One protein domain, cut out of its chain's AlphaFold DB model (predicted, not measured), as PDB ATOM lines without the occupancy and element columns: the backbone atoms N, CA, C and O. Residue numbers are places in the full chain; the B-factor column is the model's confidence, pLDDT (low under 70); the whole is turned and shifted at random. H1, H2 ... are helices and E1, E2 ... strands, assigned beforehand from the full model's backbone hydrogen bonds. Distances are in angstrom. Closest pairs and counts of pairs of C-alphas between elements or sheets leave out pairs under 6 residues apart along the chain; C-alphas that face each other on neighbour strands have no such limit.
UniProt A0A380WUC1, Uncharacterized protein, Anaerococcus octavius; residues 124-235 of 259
ATOM      1  N   LYS A 124     -21.661 -26.305 -23.771       95.81
ATOM      2  CA  LYS A 124     -22.150 -25.071 -24.406       95.81
ATOM      3  C   LYS A 124     -23.634 -25.150 -24.768       95.81
ATOM      4  O   LYS A 124     -24.351 -24.157 -24.624       95.81
ATOM      5  N   LYS A 125     -24.128 -26.314 -25.207       95.88
ATOM      6  CA  LYS A 125     -25.572 -26.543 -25.421       95.88
ATOM      7  C   LYS A 125     -26.345 -26.469 -24.105       95.88
ATOM      8  O   LYS A 125     -27.389 -25.821 -24.059       95.88
ATOM      9  N   ILE A 126     -25.813 -27.056 -23.030       96.06
ATOM     10  CA  ILE A 126     -26.398 -26.941 -21.684       96.06
ATOM     11  C   ILE A 126     -26.446 -25.473 -21.247       96.06
ATOM     12  O   ILE A 126     -27.497 -24.999 -20.828       96.06
ATOM     13  N   TYR A 127     -25.344 -24.734 -21.400       97.38
ATOM     14  CA  TYR A 127     -25.265 -23.308 -21.082       97.38
ATOM     15  C   TYR A 127     -26.360 -22.497 -21.787       97.38
ATOM     16  O   TYR A 127     -27.092 -21.759 -21.129       97.38
ATOM     17  N   LYS A 128     -26.527 -22.681 -23.106       97.62
ATOM     18  CA  LYS A 128     -27.594 -22.023 -23.878       97.62
ATOM     19  C   LYS A 128     -28.980 -22.371 -23.338       97.62
ATOM     20  O   LYS A 128     -29.759 -21.464 -23.062       97.62
ATOM     21  N   LYS A 129     -29.235 -23.658 -23.089       97.00
ATOM     22  CA  LYS A 129     -30.517 -24.137 -22.567       97.00
ATOM     23  C   LYS A 129     -30.853 -23.546 -21.199       97.00
ATOM     24  O   LYS A 129     -31.999 -23.196 -20.963       97.00
ATOM     25  N   VAL A 130     -29.871 -23.381 -20.309       96.81
ATOM     26  CA  VAL A 130     -30.101 -22.722 -19.010       96.81
ATOM     27  C   VAL A 130     -30.535 -21.267 -19.206       96.81
ATOM     28  O   VAL A 130     -31.467 -20.823 -18.543       96.81
ATOM     29  N   LYS A 131     -29.909 -20.527 -20.134       98.00
ATOM     30  CA  LYS A 131     -30.331 -19.151 -20.451       98.00
ATOM     31  C   LYS A 131     -31.737 -19.113 -21.052       98.00
ATOM     32  O   LYS A 131     -32.527 -18.263 -20.666       98.00
ATOM     33  N   GLU A 132     -32.053 -20.026 -21.966       98.00
ATOM     34  CA  GLU A 132     -33.395 -20.160 -22.549       98.00
ATOM     35  C   GLU A 132     -34.444 -20.451 -21.472       98.00
ATOM     36  O   GLU A 132     -35.464 -19.777 -21.424       98.00
ATOM     37  N   THR A 133     -34.156 -21.354 -20.530       96.88
ATOM     38  CA  THR A 133     -35.061 -21.642 -19.409       96.88
ATOM     39  C   THR A 133     -35.318 -20.414 -18.534       96.88
ATOM     40  O   THR A 133     -36.448 -20.218 -18.105       96.88
ATOM     41  N   LEU A 134     -34.318 -19.561 -18.278       97.12
ATOM     42  CA  LEU A 134     -34.555 -18.308 -17.546       97.12
ATOM     43  C   LEU A 134     -35.473 -17.351 -18.312       97.12
ATOM     44  O   LEU A 134     -36.342 -16.739 -17.702       97.12
ATOM     45  N   LYS A 135     -35.307 -17.247 -19.635       97.88
ATOM     46  CA  LYS A 135     -36.221 -16.459 -20.472       97.88
ATOM     47  C   LYS A 135     -37.638 -17.014 -20.402       97.88
ATOM     48  O   LYS A 135     -38.558 -16.267 -20.128       97.88
ATOM     49  N   GLU A 136     -37.795 -18.329 -20.528       98.06
ATOM     50  CA  GLU A 136     -39.105 -18.976 -20.428       98.06
ATOM     51  C   GLU A 136     -39.764 -18.786 -19.055       98.06
ATOM     52  O   GLU A 136     -40.979 -18.640 -18.998       98.06
ATOM     53  N   ILE A 137     -38.997 -18.780 -17.956       97.88
ATOM     54  CA  ILE A 137     -39.536 -18.473 -16.619       97.88
ATOM     55  C   ILE A 137     -40.143 -17.067 -16.601       97.88
ATOM     56  O   ILE A 137     -41.260 -16.899 -16.118       97.88
ATOM     57  N   HIS A 138     -39.416 -16.084 -17.131       97.62
ATOM     58  CA  HIS A 138     -39.882 -14.704 -17.211       97.62
ATOM     59  C   HIS A 138     -41.090 -14.560 -18.151       97.62
ATOM     60  O   HIS A 138     -42.114 -14.013 -17.762       97.62
ATOM     61  N   ASP A 139     -41.012 -15.118 -19.362       97.69
ATOM     62  CA  ASP A 139     -42.067 -15.024 -20.381       97.69
ATOM     63  C   ASP A 139     -43.368 -15.729 -19.956       97.69
ATOM     64  O   ASP A 139     -44.446 -15.427 -20.468       97.69
ATOM     65  N   LYS A 140     -43.276 -16.677 -19.016       97.69
ATOM     66  CA  LYS A 140     -44.413 -17.358 -18.380       97.69
ATOM     67  C   LYS A 140     -44.882 -16.684 -17.090       97.69
ATOM     68  O   LYS A 140     -45.608 -17.322 -16.333       97.69
ATOM     69  N   ASP A 141     -44.453 -15.453 -16.825       97.25
ATOM     70  CA  ASP A 141     -44.816 -14.689 -15.628       97.25
ATOM     71  C   ASP A 141     -44.586 -15.489 -14.334       97.25
ATOM     72  O   ASP A 141     -45.445 -15.608 -13.463       97.25
ATOM     73  N   TYR A 142     -43.413 -16.127 -14.242       97.56
ATOM     74  CA  TYR A 142     -42.997 -16.903 -13.074       97.56
ATOM     75  C   TYR A 142     -43.954 -18.047 -12.704       97.56
ATOM     76  O   TYR A 142     -44.103 -18.374 -11.523       97.56
ATOM     77  N   ASP A 143     -44.559 -18.706 -13.705       97.56
ATOM     78  CA  ASP A 143     -45.408 -19.885 -13.502       97.56
ATOM     79  C   ASP A 143     -44.748 -20.891 -12.539       97.56
ATOM     80  O   ASP A 143     -43.715 -21.521 -12.814       97.56
ATOM     81  N   LYS A 144     -45.385 -21.042 -11.374       96.12
ATOM     82  CA  LYS A 144     -44.875 -21.843 -10.262       96.12
ATOM     83  C   LYS A 144     -44.680 -23.306 -10.647       96.12
ATOM     84  O   LYS A 144     -43.710 -23.927 -10.213       96.12
ATOM     85  N   TYR A 145     -45.582 -23.875 -11.445       95.94
ATOM     86  CA  TYR A 145     -45.513 -25.282 -11.838       95.94
ATOM     87  C   TYR A 145     -44.366 -25.530 -12.811       95.94
ATOM     88  O   TYR A 145     -43.653 -26.525 -12.668       95.94
ATOM     89  N   PHE A 146     -44.145 -24.609 -13.747       96.81
ATOM     90  CA  PHE A 146     -43.028 -24.654 -14.676       96.81
ATOM     91  C   PHE A 146     -41.687 -24.579 -13.943       96.81
ATOM     92  O   PHE A 146     -40.828 -25.439 -14.155       96.81
ATOM     93  N   ILE A 147     -41.525 -23.611 -13.033       96.31
ATOM     94  CA  ILE A 147     -40.306 -23.474 -12.222       96.31
ATOM     95  C   ILE A 147     -40.060 -24.754 -11.416       96.31
ATOM     96  O   ILE A 147     -38.967 -25.319 -11.474       96.31
ATOM     97  N   ILE A 148     -41.079 -25.255 -10.706       94.81
ATOM     98  CA  ILE A 148     -40.968 -26.487  -9.915       94.81
ATOM     99  C   ILE A 148     -40.552 -27.673 -10.792       94.81
ATOM    100  O   ILE A 148     -39.708 -28.466 -10.374       94.81
ATOM    101  N   ASP A 149     -41.098 -27.808 -12.003       94.94
ATOM    102  CA  ASP A 149     -40.734 -28.909 -12.895       94.94
ATOM    103  C   ASP A 149     -39.252 -28.883 -13.298       94.94
ATOM    104  O   ASP A 149     -38.593 -29.929 -13.299       94.94
ATOM    105  N   GLN A 150     -38.690 -27.693 -13.533       93.94
ATOM    106  CA  GLN A 150     -37.251 -27.551 -13.768       93.94
ATOM    107  C   GLN A 150     -36.430 -27.900 -12.518       93.94
ATOM    108  O   GLN A 150     -35.411 -28.591 -12.626       93.94
ATOM    109  N   LEU A 151     -36.882 -27.470 -11.332       92.44
ATOM    110  CA  LEU A 151     -36.189 -27.680 -10.055       92.44
ATOM    111  C   LEU A 151     -36.146 -29.140  -9.602       92.44
ATOM    112  O   LEU A 151     -35.196 -29.522  -8.927       92.44
ATOM    113  N   LYS A 152     -37.095 -29.995 -10.010       91.38
ATOM    114  CA  LYS A 152     -37.079 -31.441  -9.682       91.38
ATOM    115  C   LYS A 152     -35.763 -32.139 -10.041       91.38
ATOM    116  O   LYS A 152     -35.457 -33.188  -9.485       91.38
ATOM    117  N   ARG A 153     -35.013 -31.581 -10.994       90.31
ATOM    118  CA  ARG A 153     -33.747 -32.123 -11.508       90.31
ATOM    119  C   ARG A 153     -32.515 -31.562 -10.793       90.31
ATOM    120  O   ARG A 153     -31.404 -31.886 -11.200       90.31
ATOM    121  N   PHE A 154     -32.704 -30.681  -9.815       94.38
ATOM    122  CA  PHE A 154     -31.640 -30.041  -9.055       94.38
ATOM    123  C   PHE A 154     -31.632 -30.533  -7.609       94.38
ATOM    124  O   PHE A 154     -32.674 -30.691  -6.963       94.38
ATOM    125  N   ASP A 155     -30.427 -30.681  -7.086       93.12
ATOM    126  CA  ASP A 155     -30.159 -30.829  -5.670       93.12
ATOM    127  C   ASP A 155     -30.164 -29.449  -5.010       93.12
ATOM    128  O   ASP A 155     -29.546 -28.498  -5.501       93.12
ATOM    129  N   PHE A 156     -30.857 -29.346  -3.879       93.19
ATOM    130  CA  PHE A 156     -30.879 -28.142  -3.058       93.19
ATOM    131  C   PHE A 156     -29.910 -28.295  -1.901       93.19
ATOM    132  O   PHE A 156     -30.046 -29.189  -1.069       93.19
ATOM    133  N   VAL A 157     -28.932 -27.401  -1.850       93.00
ATOM    134  CA  VAL A 157     -27.925 -27.373  -0.793       93.00
ATOM    135  C   VAL A 157     -28.142 -26.119   0.032       93.00
ATOM    136  O   VAL A 157     -27.674 -25.037  -0.345       93.00
ATOM    137  N   ASP A 158     -28.833 -26.280   1.158       91.31
ATOM    138  CA  ASP A 158     -29.068 -25.190   2.098       91.31
ATOM    139  C   ASP A 158     -27.762 -24.752   2.778       91.31
ATOM    140  O   ASP A 158     -26.865 -25.558   3.062       91.31
ATOM    141  N   LYS A 159     -27.624 -23.448   3.000       91.38
ATOM    142  CA  LYS A 159     -26.526 -22.818   3.743       91.38
ATOM    143  C   LYS A 159     -27.136 -21.803   4.702       91.38
ATOM    144  O   LYS A 159     -28.248 -21.336   4.509       91.38
ATOM    145  N   LYS A 160     -26.357 -21.402   5.709       88.06
ATOM    146  CA  LYS A 160     -26.812 -20.501   6.779       88.06
ATOM    147  C   LYS A 160     -27.576 -19.265   6.273       88.06
ATOM    148  O   LYS A 160     -28.623 -18.943   6.818       88.06
ATOM    149  N   ASP A 161     -27.072 -18.623   5.217       90.19
ATOM    150  CA  ASP A 161     -27.608 -17.345   4.719       90.19
ATOM    151  C   ASP A 161     -28.124 -17.413   3.267       90.19
ATOM    152  O   ASP A 161     -28.609 -16.426   2.717       90.19
ATOM    153  N   HIS A 162     -27.981 -18.557   2.593       93.25
ATOM    154  CA  HIS A 162     -28.289 -18.712   1.168       93.25
ATOM    155  C   HIS A 162     -28.429 -20.187   0.796       93.25
ATOM    156  O   HIS A 162     -28.179 -21.051   1.617       93.25
ATOM    157  N   PHE A 163     -28.744 -20.498  -0.455       94.88
ATOM    158  CA  PHE A 163     -28.720 -21.875  -0.941       94.88
ATOM    159  C   PHE A 163     -27.961 -21.981  -2.260       94.88
ATOM    160  O   PHE A 163     -27.706 -20.985  -2.950       94.88
ATOM    161  N   ASN A 164     -27.587 -23.210  -2.612       96.69
ATOM    162  CA  ASN A 164     -27.192 -23.540  -3.972       96.69
ATOM    163  C   ASN A 164     -28.189 -24.514  -4.594       96.69
ATOM    164  O   ASN A 164     -28.656 -25.426  -3.919       96.69
ATOM    165  N   LEU A 165     -28.452 -24.336  -5.887       96.69
ATOM    166  CA  LEU A 165     -29.047 -25.379  -6.720       96.69
ATOM    167  C   LEU A 165     -27.929 -25.998  -7.538       96.69
ATOM    168  O   LEU A 165     -27.202 -25.275  -8.223       96.69
ATOM    169  N   GLU A 166     -27.776 -27.311  -7.467       96.94
ATOM    170  CA  GLU A 166     -26.750 -28.033  -8.209       96.94
ATOM    171  C   GLU A 166     -27.396 -29.121  -9.058       96.94
ATOM    172  O   GLU A 166     -28.306 -29.810  -8.621       96.94
ATOM    173  N   ARG A 167     -26.953 -29.257 -10.303       95.12
ATOM    174  CA  ARG A 167     -27.377 -30.344 -11.179       95.12
ATOM    175  C   ARG A 167     -26.194 -30.816 -11.990       95.12
ATOM    176  O   ARG A 167     -25.542 -30.009 -12.657       95.12
ATOM    177  N   TYR A 168     -25.962 -32.118 -11.956       91.00
ATOM    178  CA  TYR A 168     -25.032 -32.781 -12.854       91.00
ATOM    179  C   TYR A 168     -25.790 -33.292 -14.080       91.00
ATOM    180  O   TYR A 168     -26.907 -33.805 -13.978       91.00
ATOM    181  N   ILE A 169     -25.206 -33.076 -15.252       88.75
ATOM    182  CA  ILE A 169     -25.649 -33.620 -16.531       88.75
ATOM    183  C   ILE A 169     -24.381 -34.159 -17.174       88.75
ATOM    184  O   ILE A 169     -23.565 -33.375 -17.655       88.75
ATOM    185  N   ASP A 170     -24.197 -35.475 -17.128       81.50
ATOM    186  CA  ASP A 170     -22.949 -36.120 -17.536       81.50
ATOM    187  C   ASP A 170     -21.739 -35.515 -16.788       81.50
ATOM    188  O   ASP A 170     -21.804 -35.292 -15.577       81.50
ATOM    189  N   SER A 171     -20.659 -35.195 -17.501       81.56
ATOM    190  CA  SER A 171     -19.466 -34.482 -17.005       81.56
ATOM    191  C   SER A 171     -19.691 -32.982 -16.736       81.56
ATOM    192  O   SER A 171     -18.768 -32.256 -16.360       81.56
ATOM    193  N   SER A 172     -20.898 -32.465 -16.988       91.62
ATOM    194  CA  SER A 172     -21.217 -31.046 -16.840       91.62
ATOM    195  C   SER A 172     -21.943 -30.767 -15.531       91.62
ATOM    196  O   SER A 172     -22.855 -31.485 -15.122       91.62
ATOM    197  N   LYS A 173     -21.603 -29.648 -14.893       95.31
ATOM    198  CA  LYS A 173     -22.250 -29.156 -13.677       95.31
ATOM    199  C   LYS A 173     -22.888 -27.795 -13.914       95.31
ATOM    200  O   LYS A 173     -22.211 -26.834 -14.281       95.31
ATOM    201  N   ILE A 174     -24.173 -27.700 -13.591       97.88
ATOM    202  CA  ILE A 174     -24.898 -26.442 -13.424       97.88
ATOM    203  C   ILE A 174     -24.947 -26.138 -11.927       97.88
ATOM    204  O   ILE A 174     -25.333 -26.987 -11.125       97.88
ATOM    205  N   LYS A 175     -24.560 -24.923 -11.542       97.94
ATOM    206  CA  LYS A 175     -24.666 -24.434 -10.168       97.94
ATOM    207  C   LYS A 175     -25.257 -23.037 -10.139       97.94
ATOM    208  O   LYS A 175     -24.677 -22.138 -10.734       97.94
ATOM    209  N   TYR A 176     -26.323 -22.836  -9.379       98.00
ATOM    210  CA  TYR A 176     -26.814 -21.516  -8.994       98.00
ATOM    211  C   TYR A 176     -26.462 -21.228  -7.534       98.00
ATOM    212  O   TYR A 176     -26.628 -22.101  -6.687       98.00
ATOM    213  N   ASN A 177     -25.985 -20.020  -7.238       97.56
ATOM    214  CA  ASN A 177     -25.766 -19.522  -5.880       97.56
ATOM    215  C   ASN A 177     -26.697 -18.336  -5.612       97.56
ATOM    216  O   ASN A 177     -26.547 -17.293  -6.254       97.56
ATOM    217  N   SER A 178     -27.611 -18.481  -4.648       96.31
ATOM    218  CA  SER A 178     -28.653 -17.478  -4.404       96.31
ATOM    219  C   SER A 178     -28.130 -16.182  -3.778       96.31
ATOM    220  O   SER A 178     -28.726 -15.134  -3.980       96.31
ATOM    221  N   LEU A 179     -27.007 -16.220  -3.045       94.19
ATOM    222  CA  LEU A 179     -26.415 -15.018  -2.438       94.19
ATOM    223  C   LEU A 179     -25.803 -14.097  -3.493       94.19
ATOM    224  O   LEU A 179     -25.944 -12.884  -3.434       94.19
ATOM    225  N   LYS A 180     -25.085 -14.689  -4.450       95.62
ATOM    226  CA  LYS A 180     -24.376 -13.959  -5.511       95.62
ATOM    227  C   LYS A 180     -25.238 -13.722  -6.749       95.62
ATOM    228  O   LYS A 180     -24.730 -13.159  -7.711       95.62
ATOM    229  N   ASN A 181     -26.471 -14.235  -6.751       95.00
ATOM    230  CA  ASN A 181     -27.338 -14.358  -7.920       95.00
ATOM    231  C   ASN A 181     -26.575 -14.820  -9.175       95.00
ATOM    232  O   ASN A 181     -26.595 -14.167 -10.216       95.00
ATOM    233  N   LYS A 182     -25.809 -15.909  -9.044       97.81
ATOM    234  CA  LYS A 182     -24.844 -16.324 -10.070       97.81
ATOM    235  C   LYS A 182     -25.018 -17.780 -10.444       97.81
ATOM    236  O   LYS A 182     -24.920 -18.658  -9.586       97.81
ATOM    237  N   ILE A 183     -25.198 -18.026 -11.736       98.19
ATOM    238  CA  ILE A 183     -25.121 -19.341 -12.353       98.19
ATOM    239  C   ILE A 183     -23.690 -19.583 -12.832       98.19
ATOM    240  O   ILE A 183     -23.010 -18.691 -13.333       98.19
ATOM    241  N   THR A 184     -23.213 -20.808 -12.654       98.25
ATOM    242  CA  THR A 184     -21.999 -21.343 -13.264       98.25
ATOM    243  C   THR A 184     -22.364 -22.615 -14.014       98.25
ATOM    244  O   THR A 184     -22.945 -23.523 -13.420       98.25
ATOM    245  N   VAL A 185     -22.004 -22.689 -15.294       97.94
ATOM    246  CA  VAL A 185     -22.079 -23.912 -16.101       97.94
ATOM    247  C   VAL A 185     -20.657 -24.276 -16.489       97.94
ATOM    248  O   VAL A 185     -19.946 -23.456 -17.066       97.94
ATOM    249  N   ARG A 186     -20.218 -25.474 -16.116       96.31
ATOM    250  CA  ARG A 186     -18.852 -25.939 -16.365       96.31
ATOM    251  C   ARG A 186     -18.815 -27.422 -16.688       96.31
ATOM    252  O   ARG A 186     -19.747 -28.125 -16.305       96.31
ATOM    253  N   ASN A 187     -17.730 -27.879 -17.291       91.94
ATOM    254  CA  ASN A 187     -17.343 -29.286 -17.293       91.94
ATOM    255  C   ASN A 187     -16.040 -29.482 -16.506       91.94
ATOM    256  O   ASN A 187     -15.519 -28.537 -15.901       91.94
ATOM    257  N   ASP A 188     -15.571 -30.724 -16.466       84.31
ATOM    258  CA  ASP A 188     -14.308 -31.104 -15.824       84.31
ATOM    259  C   ASP A 188     -13.071 -30.825 -16.703       84.31
ATOM    260  O   ASP A 188     -11.949 -31.059 -16.264       84.31
ATOM    261  N   TYR A 189     -13.279 -30.276 -17.904       84.31
ATOM    262  CA  TYR A 189     -12.245 -29.876 -18.857       84.31
ATOM    263  C   TYR A 189     -12.102 -28.341 -18.861       84.31
ATOM    264  O   TYR A 189     -11.883 -27.726 -17.814       84.31
ATOM    265  N   ASN A 190     -12.229 -27.702 -20.028       87.31
ATOM    266  CA  ASN A 190     -11.897 -26.290 -20.216       87.31
ATOM    267  C   ASN A 190     -13.115 -25.355 -20.161       87.31
ATOM    268  O   ASN A 190     -12.962 -24.156 -19.903       87.31
ATOM    269  N   PHE A 191     -14.335 -25.861 -20.358       93.44
ATOM    270  CA  PHE A 191     -15.519 -25.005 -20.398       93.44
ATOM    271  C   PHE A 191     -15.943 -24.539 -19.002       93.44
ATOM    272  O   PHE A 191     -16.303 -25.334 -18.128       93.44
ATOM    273  N   LYS A 192     -16.017 -23.217 -18.808       96.69
ATOM    274  CA  LYS A 192     -16.558 -22.610 -17.587       96.69
ATOM    275  C   LYS A 192     -17.128 -21.224 -17.844       96.69
ATOM    276  O   LYS A 192     -16.404 -20.235 -17.861       96.69
ATOM    277  N   GLU A 193     -18.447 -21.148 -17.884       97.94
ATOM    278  CA  GLU A 193     -19.176 -19.898 -18.056       97.94
ATOM    279  C   GLU A 193     -19.933 -19.510 -16.794       97.94
ATOM    280  O   GLU A 193     -20.424 -20.362 -16.041       97.94
ATOM    281  N   LYS A 194     -20.037 -18.203 -16.548       97.94
ATOM    282  CA  LYS A 194     -20.786 -17.666 -15.410       97.94
ATOM    283  C   LYS A 194     -21.604 -16.452 -15.817       97.94
ATOM    284  O   LYS A 194     -21.109 -15.607 -16.546       97.94
ATOM    285  N   PHE A 195     -22.812 -16.349 -15.282       97.88
ATOM    286  CA  PHE A 195     -23.747 -15.264 -15.577       97.88
ATOM    287  C   PHE A 195     -24.752 -15.103 -14.431       97.88
ATOM    288  O   PHE A 195     -24.948 -16.036 -13.649       97.88
ATOM    289  N   SER A 196     -25.353 -13.930 -14.296       97.00
ATOM    290  CA  SER A 196     -26.504 -13.672 -13.426       97.00
ATOM    291  C   SER A 196     -27.819 -13.808 -14.198       97.00
ATOM    292  O   SER A 196     -27.823 -13.990 -15.415       97.00
ATOM    293  N   PHE A 197     -28.957 -13.709 -13.509       96.31
ATOM    294  CA  PHE A 197     -30.258 -13.648 -14.184       96.31
ATOM    295  C   PHE A 197     -30.393 -12.389 -15.050       96.31
ATOM    296  O   PHE A 197     -30.863 -12.473 -16.183       96.31
ATOM    297  N   THR A 198     -29.880 -11.256 -14.561       94.62
ATOM    298  CA  THR A 198     -29.922  -9.964 -15.259       94.62
ATOM    299  C   THR A 198     -29.049  -9.922 -16.513       94.62
ATOM    300  O   THR A 198     -29.357  -9.178 -17.432       94.62
ATOM    301  N   ASP A 199     -28.019 -10.772 -16.613       96.00
ATOM    302  CA  ASP A 199     -27.242 -10.958 -17.852       96.00
ATOM    303  C   ASP A 199     -28.052 -11.656 -18.972       96.00
ATOM    304  O   ASP A 199     -27.570 -11.809 -20.102       96.00
ATOM    305  N   VAL A 200     -29.245 -12.175 -18.659       96.31
ATOM    306  CA  VAL A 200     -30.119 -12.912 -19.590       96.31
ATOM    307  C   VAL A 200     -31.426 -12.175 -19.847       96.31
ATOM    308  O   VAL A 200     -31.837 -12.078 -21.005       96.31
ATOM    309  N   VAL A 201     -32.062 -11.686 -18.781       96.50
ATOM    310  CA  VAL A 201     -33.308 -10.916 -18.791       96.50
ATOM    311  C   VAL A 201     -33.130  -9.759 -17.810       96.50
ATOM    312  O   VAL A 201     -32.979  -9.988 -16.613       96.50
ATOM    313  N   ASN A 202     -33.094  -8.525 -18.317       95.25
ATOM    314  CA  ASN A 202     -32.664  -7.351 -17.545       95.25
ATOM    315  C   ASN A 202     -33.525  -7.087 -16.298       95.25
ATOM    316  O   ASN A 202     -32.996  -6.681 -15.266       95.25
ATOM    317  N   ASP A 203     -34.828  -7.323 -16.395       95.38
ATOM    318  CA  ASP A 203     -35.859  -7.088 -15.382       95.38
ATOM    319  C   ASP A 203     -36.313  -8.373 -14.675       95.38
ATOM    320  O   ASP A 203     -37.389  -8.422 -14.089       95.38
ATOM    321  N   PHE A 204     -35.477  -9.417 -14.678       97.69
ATOM    322  CA  PHE A 204     -35.811 -10.672 -14.015       97.69
ATOM    323  C   PHE A 204     -36.046 -10.489 -12.502       97.69
ATOM    324  O   PHE A 204     -35.110 -10.206 -11.742       97.69
ATOM    325  N   ASP A 205     -37.269 -10.762 -12.044       97.06
ATOM    326  CA  ASP A 205     -37.653 -10.828 -10.636       97.06
ATOM    327  C   ASP A 205     -36.973 -12.008  -9.926       97.06
ATOM    328  O   ASP A 205     -37.446 -13.147  -9.842       97.06
ATOM    329  N   THR A 206     -35.786 -11.714  -9.403       95.94
ATOM    330  CA  THR A 206     -34.997 -12.670  -8.631       95.94
ATOM    331  C   THR A 206     -35.685 -13.001  -7.306       95.94
ATOM    332  O   THR A 206     -35.553 -14.127  -6.830       95.94
ATOM    333  N   ALA A 207     -36.420 -12.065  -6.699       95.56
ATOM    334  CA  ALA A 207     -37.048 -12.283  -5.400       95.56
ATOM    335  C   ALA A 207     -38.179 -13.313  -5.507       95.56
ATOM    336  O   ALA A 207     -38.163 -14.297  -4.763       95.56
ATOM    337  N   LEU A 208     -39.068 -13.148  -6.489       96.94
ATOM    338  CA  LEU A 208     -40.172 -14.072  -6.750       96.94
ATOM    339  C   LEU A 208     -39.668 -15.476  -7.107       96.94
ATOM    340  O   LEU A 208     -40.133 -16.476  -6.555       96.94
ATOM    341  N   PHE A 209     -38.646 -15.576  -7.964       96.75
ATOM    342  CA  PHE A 209     -38.023 -16.866  -8.267       96.75
ATOM    343  C   PHE A 209     -37.465 -17.551  -7.004       96.75
ATOM    344  O   PHE A 209     -37.698 -18.741  -6.781       96.75
ATOM    345  N   LEU A 210     -36.732 -16.813  -6.162       95.19
ATOM    346  CA  LEU A 210     -36.147 -17.351  -4.931       95.19
ATOM    347  C   LEU A 210     -37.211 -17.783  -3.914       95.19
ATOM    348  O   LEU A 210     -37.007 -18.783  -3.220       95.19
ATOM    349  N   GLU A 211     -38.321 -17.054  -3.825       95.44
ATOM    350  CA  GLU A 211     -39.472 -17.412  -2.998       95.44
ATOM    351  C   GLU A 211     -40.051 -18.762  -3.429       95.44
ATOM    352  O   GLU A 211     -40.103 -19.691  -2.618       95.44
ATOM    353  N   ILE A 212     -40.356 -18.923  -4.721       95.69
ATOM    354  CA  ILE A 212     -40.892 -20.171  -5.284       95.69
ATOM    355  C   ILE A 212     -39.957 -21.357  -5.011       95.69
ATOM    356  O   ILE A 212     -40.411 -22.429  -4.596       95.69
ATOM    357  N   VAL A 213     -38.644 -21.173  -5.196       94.31
ATOM    358  CA  VAL A 213     -37.642 -22.212  -4.906       94.31
ATOM    359  C   VAL A 213     -37.678 -22.608  -3.428       94.31
ATOM    360  O   VAL A 213     -37.720 -23.799  -3.108       94.31
ATOM    361  N   ARG A 214     -37.669 -21.630  -2.511       91.56
ATOM    362  CA  ARG A 214     -37.671 -21.891  -1.063       91.56
ATOM    363  C   ARG A 214     -38.945 -22.591  -0.615       91.56
ATOM    364  O   ARG A 214     -38.861 -23.531   0.171       91.56
ATOM    365  N   GLU A 215     -40.105 -22.163  -1.101       91.94
ATOM    366  CA  GLU A 215     -41.378 -22.810  -0.781       91.94
ATOM    367  C   GLU A 215     -41.402 -24.274  -1.219       91.94
ATOM    368  O   GLU A 215     -41.797 -25.146  -0.443       91.94
ATOM    369  N   TYR A 216     -40.941 -24.556  -2.441       92.44
ATOM    370  CA  TYR A 216     -40.896 -25.914  -2.973       92.44
ATOM    371  C   TYR A 216     -40.036 -26.842  -2.104       92.44
ATOM    372  O   TYR A 216     -40.505 -27.909  -1.697       92.44
ATOM    373  N   TYR A 217     -38.805 -26.439  -1.771       87.06
ATOM    374  CA  TYR A 217     -37.913 -27.291  -0.981       87.06
ATOM    375  C   TYR A 217     -38.296 -27.366   0.501       87.06
ATOM    376  O   TYR A 217     -38.171 -28.442   1.078       87.06
ATOM    377  N   ARG A 218     -38.856 -26.303   1.101       86.19
ATOM    378  CA  ARG A 218     -39.431 -26.372   2.460       86.19
ATOM    379  C   ARG A 218     -40.573 -27.377   2.539       86.19
ATOM    380  O   ARG A 218     -40.623 -28.171   3.472       86.19
ATOM    381  N   LYS A 219     -41.476 -27.367   1.551       84.81
ATOM    382  CA  LYS A 219     -42.571 -28.341   1.478       84.81
ATOM    383  C   LYS A 219     -42.032 -29.764   1.318       84.81
ATOM    384  O   LYS A 219     -42.453 -30.653   2.046       84.81
ATOM    385  N   LYS A 220     -41.058 -29.963   0.425       82.00
ATOM    386  CA  LYS A 220     -40.415 -31.268   0.211       82.00
ATOM    387  C   LYS A 220     -39.746 -31.803   1.482       82.00
ATOM    388  O   LYS A 220     -39.901 -32.977   1.794       82.00
ATOM    389  N   GLU A 221     -39.025 -30.956   2.214       79.88
ATOM    390  CA  GLU A 221     -38.387 -31.330   3.478       79.88
ATOM    391  C   GLU A 221     -39.422 -31.667   4.557       79.88
ATOM    392  O   GLU A 221     -39.279 -32.664   5.261       79.88
ATOM    393  N   PHE A 222     -40.488 -30.869   4.670       77.38
ATOM    394  CA  PHE A 222     -41.593 -31.156   5.582       77.38
ATOM    395  C   PHE A 222     -42.247 -32.509   5.273       77.38
ATOM    396  O   PHE A 222     -42.412 -33.326   6.178       77.38
ATOM    397  N   ASP A 223     -42.554 -32.775   4.000       78.75
ATOM    398  CA  ASP A 223     -43.164 -34.031   3.557       78.75
ATOM    399  C   ASP A 223     -42.242 -35.233   3.845       78.75
ATOM    400  O   ASP A 223     -42.712 -36.259   4.335       78.75
ATOM    401  N   GLN A 224     -40.927 -35.094   3.625       80.38
ATOM    402  CA  GLN A 224     -39.931 -36.123   3.963       80.38
ATOM    403  C   GLN A 224     -39.827 -36.372   5.470       80.38
ATOM    404  O   GLN A 224     -39.799 -37.524   5.897       80.38
ATOM    405  N   ARG A 225     -39.797 -35.312   6.289       75.69
ATOM    406  CA  ARG A 225     -39.788 -35.445   7.755       75.69
ATOM    407  C   ARG A 225     -41.059 -36.124   8.251       75.69
ATOM    408  O   ARG A 225     -40.978 -36.983   9.123       75.69
ATOM    409  N   ARG A 226     -42.215 -35.784   7.678       72.31
ATOM    410  CA  ARG A 226     -43.485 -36.437   8.005       72.31
ATOM    411  C   ARG A 226     -43.448 -37.927   7.670       72.31
ATOM    412  O   ARG A 226     -43.740 -38.722   8.547       72.31
ATOM    413  N   MET A 227     -43.001 -38.296   6.467       69.69
ATOM    414  CA  MET A 227     -42.816 -39.706   6.094       69.69
ATOM    415  C   MET A 227     -41.854 -40.427   7.047       69.69
ATOM    416  O   MET A 227     -42.172 -41.511   7.508       69.69
ATOM    417  N   SER A 228     -40.728 -39.807   7.421       70.44
ATOM    418  CA  SER A 228     -39.783 -40.422   8.366       70.44
ATOM    419  C   SER A 228     -40.357 -40.610   9.773       70.44
ATOM    420  O   SER A 228     -39.992 -41.557  10.461       70.44
ATOM    421  N   LEU A 229     -41.252 -39.714  10.209       65.94
ATOM    422  CA  LEU A 229     -41.982 -39.873  11.464       65.94
ATOM    423  C   LEU A 229     -42.995 -41.010  11.344       65.94
ATOM    424  O   LEU A 229     -43.024 -41.864  12.220       65.94
ATOM    425  N   ASP A 230     -43.770 -41.047  10.260       60.88
ATOM    426  CA  ASP A 230     -44.741 -42.110   9.995       60.88
ATOM    427  C   ASP A 230     -44.049 -43.490   9.944       60.88
ATOM    428  O   ASP A 230     -44.510 -44.423  10.598       60.88
ATOM    429  N   ASP A 231     -42.891 -43.606   9.285       57.88
ATOM    430  CA  ASP A 231     -42.076 -44.830   9.247       57.88
ATOM    431  C   ASP A 231     -41.517 -45.202  10.634       57.88
ATOM    432  O   ASP A 231     -41.540 -46.372  11.023       57.88
ATOM    433  N   ALA A 232     -41.082 -44.217  11.431       58.69
ATOM    434  CA  ALA A 232     -40.635 -44.439  12.809       58.69
ATOM    435  C   ALA A 232     -41.765 -44.907  13.749       58.69
ATOM    436  O   ALA A 232     -41.483 -45.487  14.799       58.69
ATOM    437  N   PHE A 233     -43.034 -44.688  13.391       55.69
ATOM    438  CA  PHE A 233     -44.183 -45.269  14.094       55.69
ATOM    439  C   PHE A 233     -44.581 -46.660  13.567       55.69
ATOM    440  O   PHE A 233     -45.336 -47.358  14.247       55.69
ATOM    441  N   ILE A 234     -44.084 -47.083  12.397       55.12
ATOM    442  CA  ILE A 234     -44.365 -48.397  11.790       55.12
ATOM    443  C   ILE A 234     -43.316 -49.447  12.197       55.12
ATOM    444  O   ILE A 234     -43.672 -50.614  12.378       55.12
ATOM    445  N   ASP A 235     -42.063 -49.049  12.444       44.16
ATOM    446  CA  ASP A 235     -41.040 -49.929  13.026       44.16
ATOM    447  C   ASP A 235     -41.253 -50.097  14.542       44.16
ATOM    448  O   ASP A 235     -40.670 -49.416  15.383       44.16
TER     449      ASP A 235
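This is residues 124 to 235 of the 259 residues of an uncharacterized protein of Anaerococcus octavius (UniProt A0A380WUC1). A twisted sheet of five strands forms a wall, with H1 over one face near the E4 end and the long helix H3 crossing the same face near the E1 end. The last part of H3, within residues 218 to 235, sticks out as a free arm, and the short helix H2 packs on H3 near its first half. The printed part has 112 residues, running H1, H2, E1, E2, E3, E4, E5, H3, and its class is mixed, helices and strands. The sheet's order is E1, E2, E3, E4, E5, antiparallel throughout. The whole is only just compact, close to loose, with a radius of gyration of the C-alphas of 15.8 A and spans of 49 by 35 by 25 A.

H1, residues 124 to 139, begins with C-alpha 124 at (-22.150, -25.071, -24.406) and is 22.7 A long. H2 is residues 144 to 151, 10.5 A. E1 is residues 155 to 158, E2 residues 163 to 169, 19.8 A, E3 residues 172 to 177, E4 residues 182 to 187, and E5 residues 192 to 195. H3, residues 206 to 234, is 42.2 A long and ends with C-alpha 234 at (-44.365, -48.397, 11.790).

E1 to E5 form a meander, each strand the antiparallel neighbour of the one before, and each successive pair is a hairpin. N 157 and O 164 are 2.9 A apart in E1 and E2, N 167 and O 174 2.9 A in E2 and E3, N 175 and O 184 2.8 A in E3 and E4, and N 185 and O 193 2.9 A in E4 and E5, within hydrogen-bond range. From edge to edge the strands' lines turn by 62 degrees. H1 is on the sheet at a height of 9.8 A, over E4 and along the strands, at 21 degrees to E4 on the local plane; its closest C-alphas to E4 are those of Tyr 127 and Val 185, 5.9 A. H3 is on the same face at a height of 10.7 A, over E1 and, only just, E2, with 3 of its C-alphas falling on E2; it runs across the strands, at 85 degrees to E1 on the local plane. These are two layers, helices on one face of a sheet. H2 is not on the sheet. It touches H3 through residues 212 to 216 of H3 alone, about perpendicular at 73 degrees, the closest C-alphas being those of Lys 144 and Ile 212, 6.6 A. H1 and H2 are close but not clearly touching, the C-alphas of Ile 137 and Ile 147 being closest at 6.7 A. H1 and H3 are apart. In H1, H2 and H3 every O i to N i+4 pair is within hydrogen-bond range.

The C-alphas farthest apart, of Asn 202 and Asp 235, are 53.1 A apart. Residues 218 to 235, of which 218 to 234 belong to H3, stand free; the body without them spans 35 by 29 by 22 A. The printed part has no cut and no long link. The mean pLDDT of the printed part is 90.8, with residue 227 and residues 229 to 235 under 70.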